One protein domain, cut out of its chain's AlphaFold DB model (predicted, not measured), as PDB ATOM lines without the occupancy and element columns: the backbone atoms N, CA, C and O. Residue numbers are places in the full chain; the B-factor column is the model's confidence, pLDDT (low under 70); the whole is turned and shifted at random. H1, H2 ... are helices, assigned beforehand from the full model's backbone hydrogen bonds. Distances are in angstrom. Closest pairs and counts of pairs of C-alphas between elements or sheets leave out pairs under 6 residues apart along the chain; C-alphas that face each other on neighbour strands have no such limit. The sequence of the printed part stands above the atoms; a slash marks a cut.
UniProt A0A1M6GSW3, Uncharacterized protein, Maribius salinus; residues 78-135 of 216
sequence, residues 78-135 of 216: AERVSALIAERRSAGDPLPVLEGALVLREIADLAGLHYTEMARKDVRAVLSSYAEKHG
ATOM      1  N   ALA A  78     108.022 107.566  88.277       88.50
ATOM      2  CA  ALA A  78     107.222 108.038  89.402       88.50
ATOM      3  C   ALA A  78     106.442 109.326  89.085       88.50
ATOM      4  O   ALA A  78     105.287 109.458  89.491       88.50
ATOM      5  N   GLU A  79     107.031 110.258  88.336       89.12
ATOM      6  CA  GLU A  79     106.350 111.488  87.922       89.12
ATOM      7  C   GLU A  79     105.236 111.205  86.913       89.12
ATOM      8  O   GLU A  79     104.172 111.803  87.027       89.12
ATOM      9  N   ARG A  80     105.415 110.241  85.998       86.12
ATOM     10  CA  ARG A  80     104.345 109.825  85.069       86.12
ATOM     11  C   ARG A  80     103.159 109.210  85.797       86.12
ATOM     12  O   ARG A  80     102.019 109.579  85.538       86.12
ATOM     13  N   VAL A  81     103.416 108.339  86.772       91.56
ATOM     14  CA  VAL A  81     102.349 107.801  87.634       91.56
ATOM     15  C   VAL A  81     101.686 108.911  88.455       91.56
ATOM     16  O   VAL A  81     100.466 108.922  88.597       91.56
ATOM     17  N   SER A  82     102.458 109.872  88.966       93.06
ATOM     18  CA  SER A  82     101.908 111.015  89.707       93.06
ATOM     19  C   SER A  82     101.025 111.903  88.824       93.06
ATOM     20  O   SER A  82      99.964 112.342  89.266       93.06
ATOM     21  N   ALA A  83     101.436 112.139  87.576       89.69
ATOM     22  CA  ALA A  83     100.660 112.877  86.586       89.69
ATOM     23  C   ALA A  83      99.354 112.145  86.249       89.69
ATOM     24  O   ALA A  83      98.293 112.760  86.321       89.69
ATOM     25  N   LEU A  84      99.415 110.828  86.018       93.12
ATOM     26  CA  LEU A  84      98.231 109.991  85.799       93.12
ATOM     27  C   LEU A  84      97.248 110.085  86.975       93.12
ATOM     28  O   LEU A  84      96.048 110.236  86.769       93.12
ATOM     29  N   ILE A  85      97.740 110.027  88.217       95.00
ATOM     30  CA  ILE A  85      96.901 110.194  89.415       95.00
ATOM     31  C   ILE A  85      96.225 111.569  89.425       95.00
ATOM     32  O   ILE A  85      95.042 111.669  89.752       95.00
ATOM     33  N   ALA A  86      96.960 112.634  89.099       92.56
ATOM     34  CA  ALA A  86      96.428 113.992  89.085       92.56
ATOM     35  C   ALA A  86      95.359 114.187  87.997       92.56
ATOM     36  O   ALA A  86      94.315 114.776  88.275       92.56
ATOM     37  N   GLU A  87      95.598 113.656  86.799       91.31
ATOM     38  CA  GLU A  87      94.667 113.670  85.667       91.31
ATOM     39  C   GLU A  87      93.381 112.899  85.982       91.31
ATOM     40  O   GLU A  87      92.275 113.416  85.861       91.31
ATOM     41  N   ARG A  88      93.511 111.668  86.473       93.00
ATOM     42  CA  ARG A  88      92.373 110.830  86.873       93.00
ATOM     43  C   ARG A  88      91.539 111.515  87.956       93.00
ATOM     44  O   ARG A  88      90.318 111.615  87.852       93.00
ATOM     45  N   ARG A  89      92.210 112.118  88.940       91.56
ATOM     46  CA  ARG A  89      91.552 112.892  89.995       91.56
ATOM     47  C   ARG A  89      90.805 114.117  89.466       91.56
ATOM     48  O   ARG A  89      89.752 114.428  90.019       91.56
ATOM     49  N   SER A  90      91.322 114.825  88.460       90.81
ATOM     50  CA  SER A  90      90.614 115.972  87.874       90.81
ATOM     51  C   SER A  90      89.416 115.539  87.025       90.81
ATOM     52  O   SER A  90      88.410 116.245  87.013       90.81
ATOM     53  N   ALA A  91      89.485 114.360  86.400       92.00
ATOM     54  CA  ALA A  91      88.366 113.727  85.704       92.00
ATOM     55  C   ALA A  91      87.305 113.133  86.653       92.00
ATOM     56  O   ALA A  91      86.177 112.887  86.235       92.00
ATOM     57  N   GLY A  92      87.640 112.933  87.932       92.38
ATOM     58  CA  GLY A  92      86.763 112.294  88.918       92.38
ATOM     59  C   GLY A  92      86.808 110.763  88.895       92.38
ATOM     60  O   GLY A  92      86.074 110.128  89.650       92.38
ATOM     61  N   ASP A  93      87.699 110.177  88.096       92.62
ATOM     62  CA  ASP A  93      87.875 108.734  87.981       92.62
ATOM     63  C   ASP A  93      89.038 108.263  88.868       92.62
ATOM     64  O   ASP A  93      90.117 108.854  88.838       92.62
ATOM     65  N   PRO A  94      88.889 107.194  89.665       93.25
ATOM     66  CA  PRO A  94      90.012 106.625  90.400       93.25
ATOM     67  C   PRO A  94      90.972 105.871  89.464       93.25
ATOM     68  O   PRO A  94      90.642 105.519  88.327       93.25
ATOM     69  N   LEU A  95      92.178 105.577  89.965       94.25
ATOM     70  CA  LEU A  95      93.046 104.585  89.327       94.25
ATOM     71  C   LEU A  95      92.323 103.229  89.187       94.25
ATOM     72  O   LEU A  95      91.502 102.900  90.048       94.25
ATOM     73  N   PRO A  96      92.653 102.423  88.159       93.62
ATOM     74  CA  PRO A  96      92.094 101.089  87.976       93.62
ATOM     75  C   PRO A  96      92.244 100.211  89.220       93.62
ATOM     76  O   PRO A  96      93.358  99.923  89.675       93.62
ATOM     77  N   VAL A  97      91.106  99.782  89.764       92.75
ATOM     78  CA  VAL A  97      91.007  98.931  90.953       92.75
ATOM     79  C   VAL A  97      90.146  97.722  90.602       92.75
ATOM     80  O   VAL A  97      89.047  97.871  90.073       92.75
ATOM     81  N   LEU A  98      90.630  96.528  90.931       91.56
ATOM     82  CA  LEU A  98      89.910  95.266  90.799       91.56
ATOM     83  C   LEU A  98      89.959  94.544  92.146       91.56
ATOM     84  O   LEU A  98      91.032  94.405  92.726       91.56
ATOM     85  N   GLU A  99      88.797  94.129  92.657       89.19
ATOM     86  CA  GLU A  99      88.677  93.416  93.945       89.19
ATOM     87  C   GLU A  99      89.332  94.161  95.127       89.19
ATOM     88  O   GLU A  99      89.932  93.570  96.020       89.19
ATOM     89  N   GLY A 100      89.231  95.496  95.128       89.94
ATOM     90  CA  GLY A 100      89.818  96.336  96.176       89.94
ATOM     91  C   GLY A 100      91.334  96.518  96.066       89.94
ATOM     92  O   GLY A 100      91.937  97.069  96.984       89.94
ATOM     93  N   ALA A 101      91.956  96.105  94.960       90.31
ATOM     94  CA  ALA A 101      93.388  96.236  94.732       90.31
ATOM     95  C   ALA A 101      93.729  96.970  93.426       90.31
ATOM     96  O   ALA A 101      93.035  96.839  92.420       90.31
ATOM     97  N   LEU A 102      94.831  97.723  93.421       93.06
ATOM     98  CA  LEU A 102      95.312  98.433  92.232       93.06
ATOM     99  C   LEU A 102      95.742  97.462  91.124       93.06
ATOM    100  O   LEU A 102      96.563  96.567  91.342       93.06
ATOM    101  N   VAL A 103      95.263  97.688  89.901       94.00
ATOM    102  CA  VAL A 103      95.639  96.887  88.727       94.00
ATOM    103  C   VAL A 103      96.929  97.447  88.124       94.00
ATOM    104  O   VAL A 103      96.916  98.260  87.204       94.00
ATOM    105  N   LEU A 104      98.077  97.004  88.647       92.25
ATOM    106  CA  LEU A 104      99.393  97.560  88.287       92.25
ATOM    107  C   LEU A 104      99.708  97.500  86.787       92.25
ATOM    108  O   LEU A 104     100.387  98.385  86.276       92.25
ATOM    109  N   ARG A 105      99.235  96.470  86.079       88.62
ATOM    110  CA  ARG A 105      99.460  96.345  84.633       88.62
ATOM    111  C   ARG A 105      98.734  97.439  83.853       88.62
ATOM    112  O   ARG A 105      99.359  98.106  83.045       88.62
ATOM    113  N   GLU A 106      97.460  97.651  84.152       90.00
ATOM    114  CA  GLU A 106      96.657  98.685  83.500       90.00
ATOM    115  C   GLU A 106      97.166 100.087  83.849       90.00
ATOM    116  O   GLU A 106      97.272 100.945  82.983       90.00
ATOM    117  N   ILE A 107      97.580 100.303  85.101       92.31
ATOM    118  CA  ILE A 107      98.224 101.555  85.523       92.31
ATOM    119  C   ILE A 107      99.525 101.798  84.745       92.31
ATOM    120  O   ILE A 107      99.790 102.934  84.362       92.31
ATOM    121  N   ALA A 108     100.332 100.759  84.500       87.94
ATOM    122  CA  ALA A 108     101.555 100.885  83.709       87.94
ATOM    123  C   ALA A 108     101.247 101.277  82.259       87.94
ATOM    124  O   ALA A 108     101.857 102.214  81.748       87.94
ATOM    125  N   ASP A 109     100.268 100.612  81.640       82.94
ATOM    126  CA  ASP A 109      99.838 100.903  80.271       82.94
ATOM    127  C   ASP A 109      99.320 102.350  80.155       82.94
ATOM    128  O   ASP A 109      99.731 103.087  79.261       82.94
ATOM    129  N   LEU A 110      98.500 102.798  81.114       86.69
ATOM    130  CA  LEU A 110      97.981 104.170  81.176       86.69
ATOM    131  C   LEU A 110      99.065 105.224  81.433       86.69
ATOM    132  O   LEU A 110      98.965 106.335  80.929       86.69
ATOM    133  N   ALA A 111     100.092 104.893  82.216       85.31
ATOM    134  CA  ALA A 111     101.202 105.798  82.513       85.31
ATOM    135  C   ALA A 111     102.307 105.780  81.436       85.31
ATOM    136  O   ALA A 111     103.343 106.429  81.613       85.31
ATOM    137  N   GLY A 112     102.140 105.006  80.355       83.44
ATOM    138  CA  GLY A 112     103.165 104.834  79.324       83.44
ATOM    139  C   GLY A 112     104.457 104.209  79.868       83.44
ATOM    140  O   GLY A 112     105.562 104.576  79.453       83.44
ATOM    141  N   LEU A 113     104.333 103.311  80.848       81.88
ATOM    142  CA  LEU A 113     105.443 102.644  81.522       81.88
ATOM    143  C   LEU A 113     105.521 101.173  81.140       81.88
ATOM    144  O   LEU A 113     104.518 100.480  80.992       81.88
ATOM    145  N   HIS A 114     106.742 100.652  81.072       83.19
ATOM    146  CA  HIS A 114     106.926  99.213  81.009       83.19
ATOM    147  C   HIS A 114     106.655  98.590  82.383       83.19
ATOM    148  O   HIS A 114     107.045  99.133  83.417       83.19
ATOM    149  N   TYR A 115     106.077  97.389  82.416       84.81
ATOM    150  CA  TYR A 115     105.730  96.717  83.674       84.81
ATOM    151  C   TYR A 115     106.923  96.549  84.636       84.81
ATOM    152  O   TYR A 115     106.775  96.648  85.850       84.81
ATOM    153  N   THR A 116     108.139  96.362  84.116       83.50
ATOM    154  CA  THR A 116     109.359  96.281  84.947       83.50
ATOM    155  C   THR A 116     109.673  97.581  85.691       83.50
ATOM    156  O   THR A 116     110.320  97.544  86.734       83.50
ATOM    157  N   GLU A 117     109.233  98.732  85.184       83.25
ATOM    158  CA  GLU A 117     109.430 100.034  85.829       83.25
ATOM    159  C   GLU A 117     108.514 100.212  87.048       83.25
ATOM    160  O   GLU A 117     108.879 100.923  87.980       83.25
ATOM    161  N   MET A 118     107.398  99.477  87.115       88.62
ATOM    162  CA  MET A 118     106.498  99.442  88.281       88.62
ATOM    163  C   MET A 118     107.144  98.813  89.522       88.62
ATOM    164  O   MET A 118     106.670  98.998  90.643       88.62
ATOM    165  N   ALA A 119     108.229  98.050  89.347       88.19
ATOM    166  CA  ALA A 119     108.993  97.477  90.452       88.19
ATOM    167  C   ALA A 119     109.939  98.491  91.117       88.19
ATOM    168  O   ALA A 119     110.509  98.194  92.169       88.19
ATOM    169  N   ARG A 120     110.131  99.679  90.531       87.88
ATOM    170  CA  ARG A 120     111.022 100.693  91.093       87.88
ATOM    171  C   ARG A 120     110.467 101.241  92.409       87.88
ATOM    172  O   ARG A 120     109.261 101.414  92.583       87.88
ATOM    173  N   LYS A 121     111.375 101.539  93.341       92.06
ATOM    174  CA  LYS A 121     111.035 102.005  94.695       92.06
ATOM    175  C   LYS A 121     110.262 103.329  94.689       92.06
ATOM    176  O   LYS A 121     109.360 103.505  95.497       92.06
ATOM    177  N   ASP A 122     110.618 104.233  93.784       92.38
ATOM    178  CA  ASP A 122     109.975 105.537  93.604       92.38
ATOM    179  C   ASP A 122     108.515 105.389  93.137       92.38
ATOM    180  O   ASP A 122     107.612 105.934  93.765       92.38
ATOM    181  N   VAL A 123     108.265 104.569  92.113       92.56
ATOM    182  CA  VAL A 123     106.913 104.259  91.618       92.56
ATOM    183  C   VAL A 123     106.070 103.561  92.685       92.56
ATOM    184  O   VAL A 123     104.923 103.941  92.924       92.56
ATOM    185  N   ARG A 124     106.647 102.566  93.373       94.25
ATOM    186  CA  ARG A 124     105.985 101.854  94.478       94.25
ATOM    187  C   ARG A 124     105.556 102.810  95.585       94.25
ATOM    188  O   ARG A 124     104.431 102.696  96.044       94.25
ATOM    189  N   ALA A 125     106.410 103.753  95.982       94.25
ATOM    190  CA  ALA A 125     106.090 104.715  97.034       94.25
ATOM    191  C   ALA A 125     104.891 105.608  96.666       94.25
ATOM    192  O   ALA A 125     104.005 105.810  97.496       94.25
ATOM    193  N   VAL A 126     104.830 106.089  95.418       96.25
ATOM    194  CA  VAL A 126     103.700 106.891  94.917       96.25
ATOM    195  C   VAL A 126     102.396 106.090  94.968       96.25
ATOM    196  O   VAL A 126     101.394 106.564  95.503       96.25
ATOM    197  N   LEU A 127     102.414 104.859  94.455       95.44
ATOM    198  CA  LEU A 127     101.228 104.003  94.416       95.44
ATOM    199  C   LEU A 127     100.795 103.535  95.809       95.44
ATOM    200  O   LEU A 127      99.600 103.515  96.078       95.44
ATOM    201  N   SER A 128     101.735 103.224  96.704       94.12
ATOM    202  CA  SER A 128     101.443 102.883  98.100       94.12
ATOM    203  C   SER A 128     100.758 104.040  98.827       94.12
ATOM    204  O   SER A 128      99.739 103.831  99.475       94.12
ATOM    205  N   SER A 129     101.251 105.271  98.658       95.25
ATOM    206  CA  SER A 129     100.620 106.451  99.261       95.25
ATOM    207  C   SER A 129      99.205 106.689  98.724       95.25
ATOM    208  O   SER A 129      98.293 107.021  99.486       95.25
ATOM    209  N   TYR A 130      98.992 106.479  97.421       95.25
ATOM    210  CA  TYR A 130      97.654 106.518  96.831       95.25
ATOM    211  C   TYR A 130      96.754 105.417  97.415       95.25
ATOM    212  O   TYR A 130      95.630 105.691  97.831       95.25
ATOM    213  N   ALA A 131      97.255 104.185  97.481       94.12
ATOM    214  CA  ALA A 131      96.539 103.023  97.987       94.12
ATOM    215  C   ALA A 131      96.049 103.220  99.431       94.12
ATOM    216  O   ALA A 131      94.858 103.067  99.701       94.12
ATOM    217  N   GLU A 132      96.931 103.670 100.326       93.56
ATOM    218  CA  GLU A 132      96.605 103.987 101.723       93.56
ATOM    219  C   GLU A 132      95.514 105.056 101.832       93.56
ATOM    220  O   GLU A 132      94.548 104.900 102.578       93.56
ATOM    221  N   LYS A 133      95.628 106.128 101.044       94.19
ATOM    222  CA  LYS A 133      94.667 107.235 101.062       94.19
ATOM    223  C   LYS A 133      93.271 106.823 100.591       94.19
ATOM    224  O   LYS A 133      92.282 107.401 101.036       94.19
ATOM    225  N   HIS A 134      93.201 105.864  99.676       92.50
ATOM    226  CA  HIS A 134      91.957 105.409  99.063       92.50
ATOM    227  C   HIS A 134      91.448 104.077  99.636       92.50
ATOM    228  O   HIS A 134      90.412 103.593  99.187       92.50
ATOM    229  N   GLY A 135      92.132 103.507 100.635       92.31
ATOM    230  CA  GLY A 135      91.739 102.252 101.278       92.31
ATOM    231  C   GLY A 135      91.790 101.038 100.344       92.31
ATOM    232  O   GLY A 135      90.988 100.123 100.501       92.31
TER     233      GLY A 135
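What this domain is: This is residues 78 to 135 of the 216 residues of an uncharacterized protein of Maribius salinus (UniProt A0A1M6GSW3). Two long helices, H1 and H4, run the same way as a narrow V, closest near their first residues, and two short helices, H2 and H3, make a corner piece to one side of them. From the open end of the V, the long stretch of residues 92 to 103 leads from H1 to H2, with a small antiparallel pairing of residues 97 to 98 with 101 to 102. The printed part has 58 residues with four named helices, in the order H1, H2, H3, H4, and no named strand; the class is all helix. It is compact, with a radius of gyration of the C-alphas of 10.4 A, and rounded, spanning 27 by 20 by 17 A.

How they stand to each other: H1, residues 78 to 91, and H4, residues 121 to 134, touch at a shallow tilt of 27 degrees, the same way. The closest C-alphas, those of Ala 78 and Val 123, are 4.4 A apart; H1 touches H4 with residues 78 to 82 alone, and H4 touches H1 with residues 122 to 127 alone. H2, residues 104 to 110, only just touches H1, with 3 pairs of C-alphas within 8 A; the closest, those of Leu 84 and Leu 110, are 7.4 A apart, and the helices are about perpendicular at 75 degrees. H3, residues 115 to 119, touches H2, where the closest C-alphas, those of Ala 108 and Tyr 115, are 5.9 A apart. H3 and H4 are close but not clearly touching, the closest C-alphas being those of Met 118 and Arg 124 at 6.7 A. H1 and H3 are apart, as are H2 and H4. In H1, H2 and H4 every O i to N i+4 pair is within hydrogen-bond range; in H3 0 of 1 is, beside 2 of 2 O i to N i+3 pairs.

Where its parts are: H1 is 20.0 A from first to last C-alpha and begins at C-alpha 78, (107.222, 108.038, 89.402). H2 begins at C-alpha 104, (99.393, 97.560, 88.287), and is 9.8 A long; H3 is 7.6 A long. H4, 19.9 A long, ends at C-alpha 134, (91.957, 105.409, 99.063).

The domain as a whole: The two C-alphas farthest apart, those of Gly 92 and Thr 116, are 28.0 A apart. The link from H1 to H2 is long, with 12 residues; those from H2 to H3 and from H3 to H4 are tight. The printed part has no cut, its mean pLDDT is 90.8, and no printed residue is under 70.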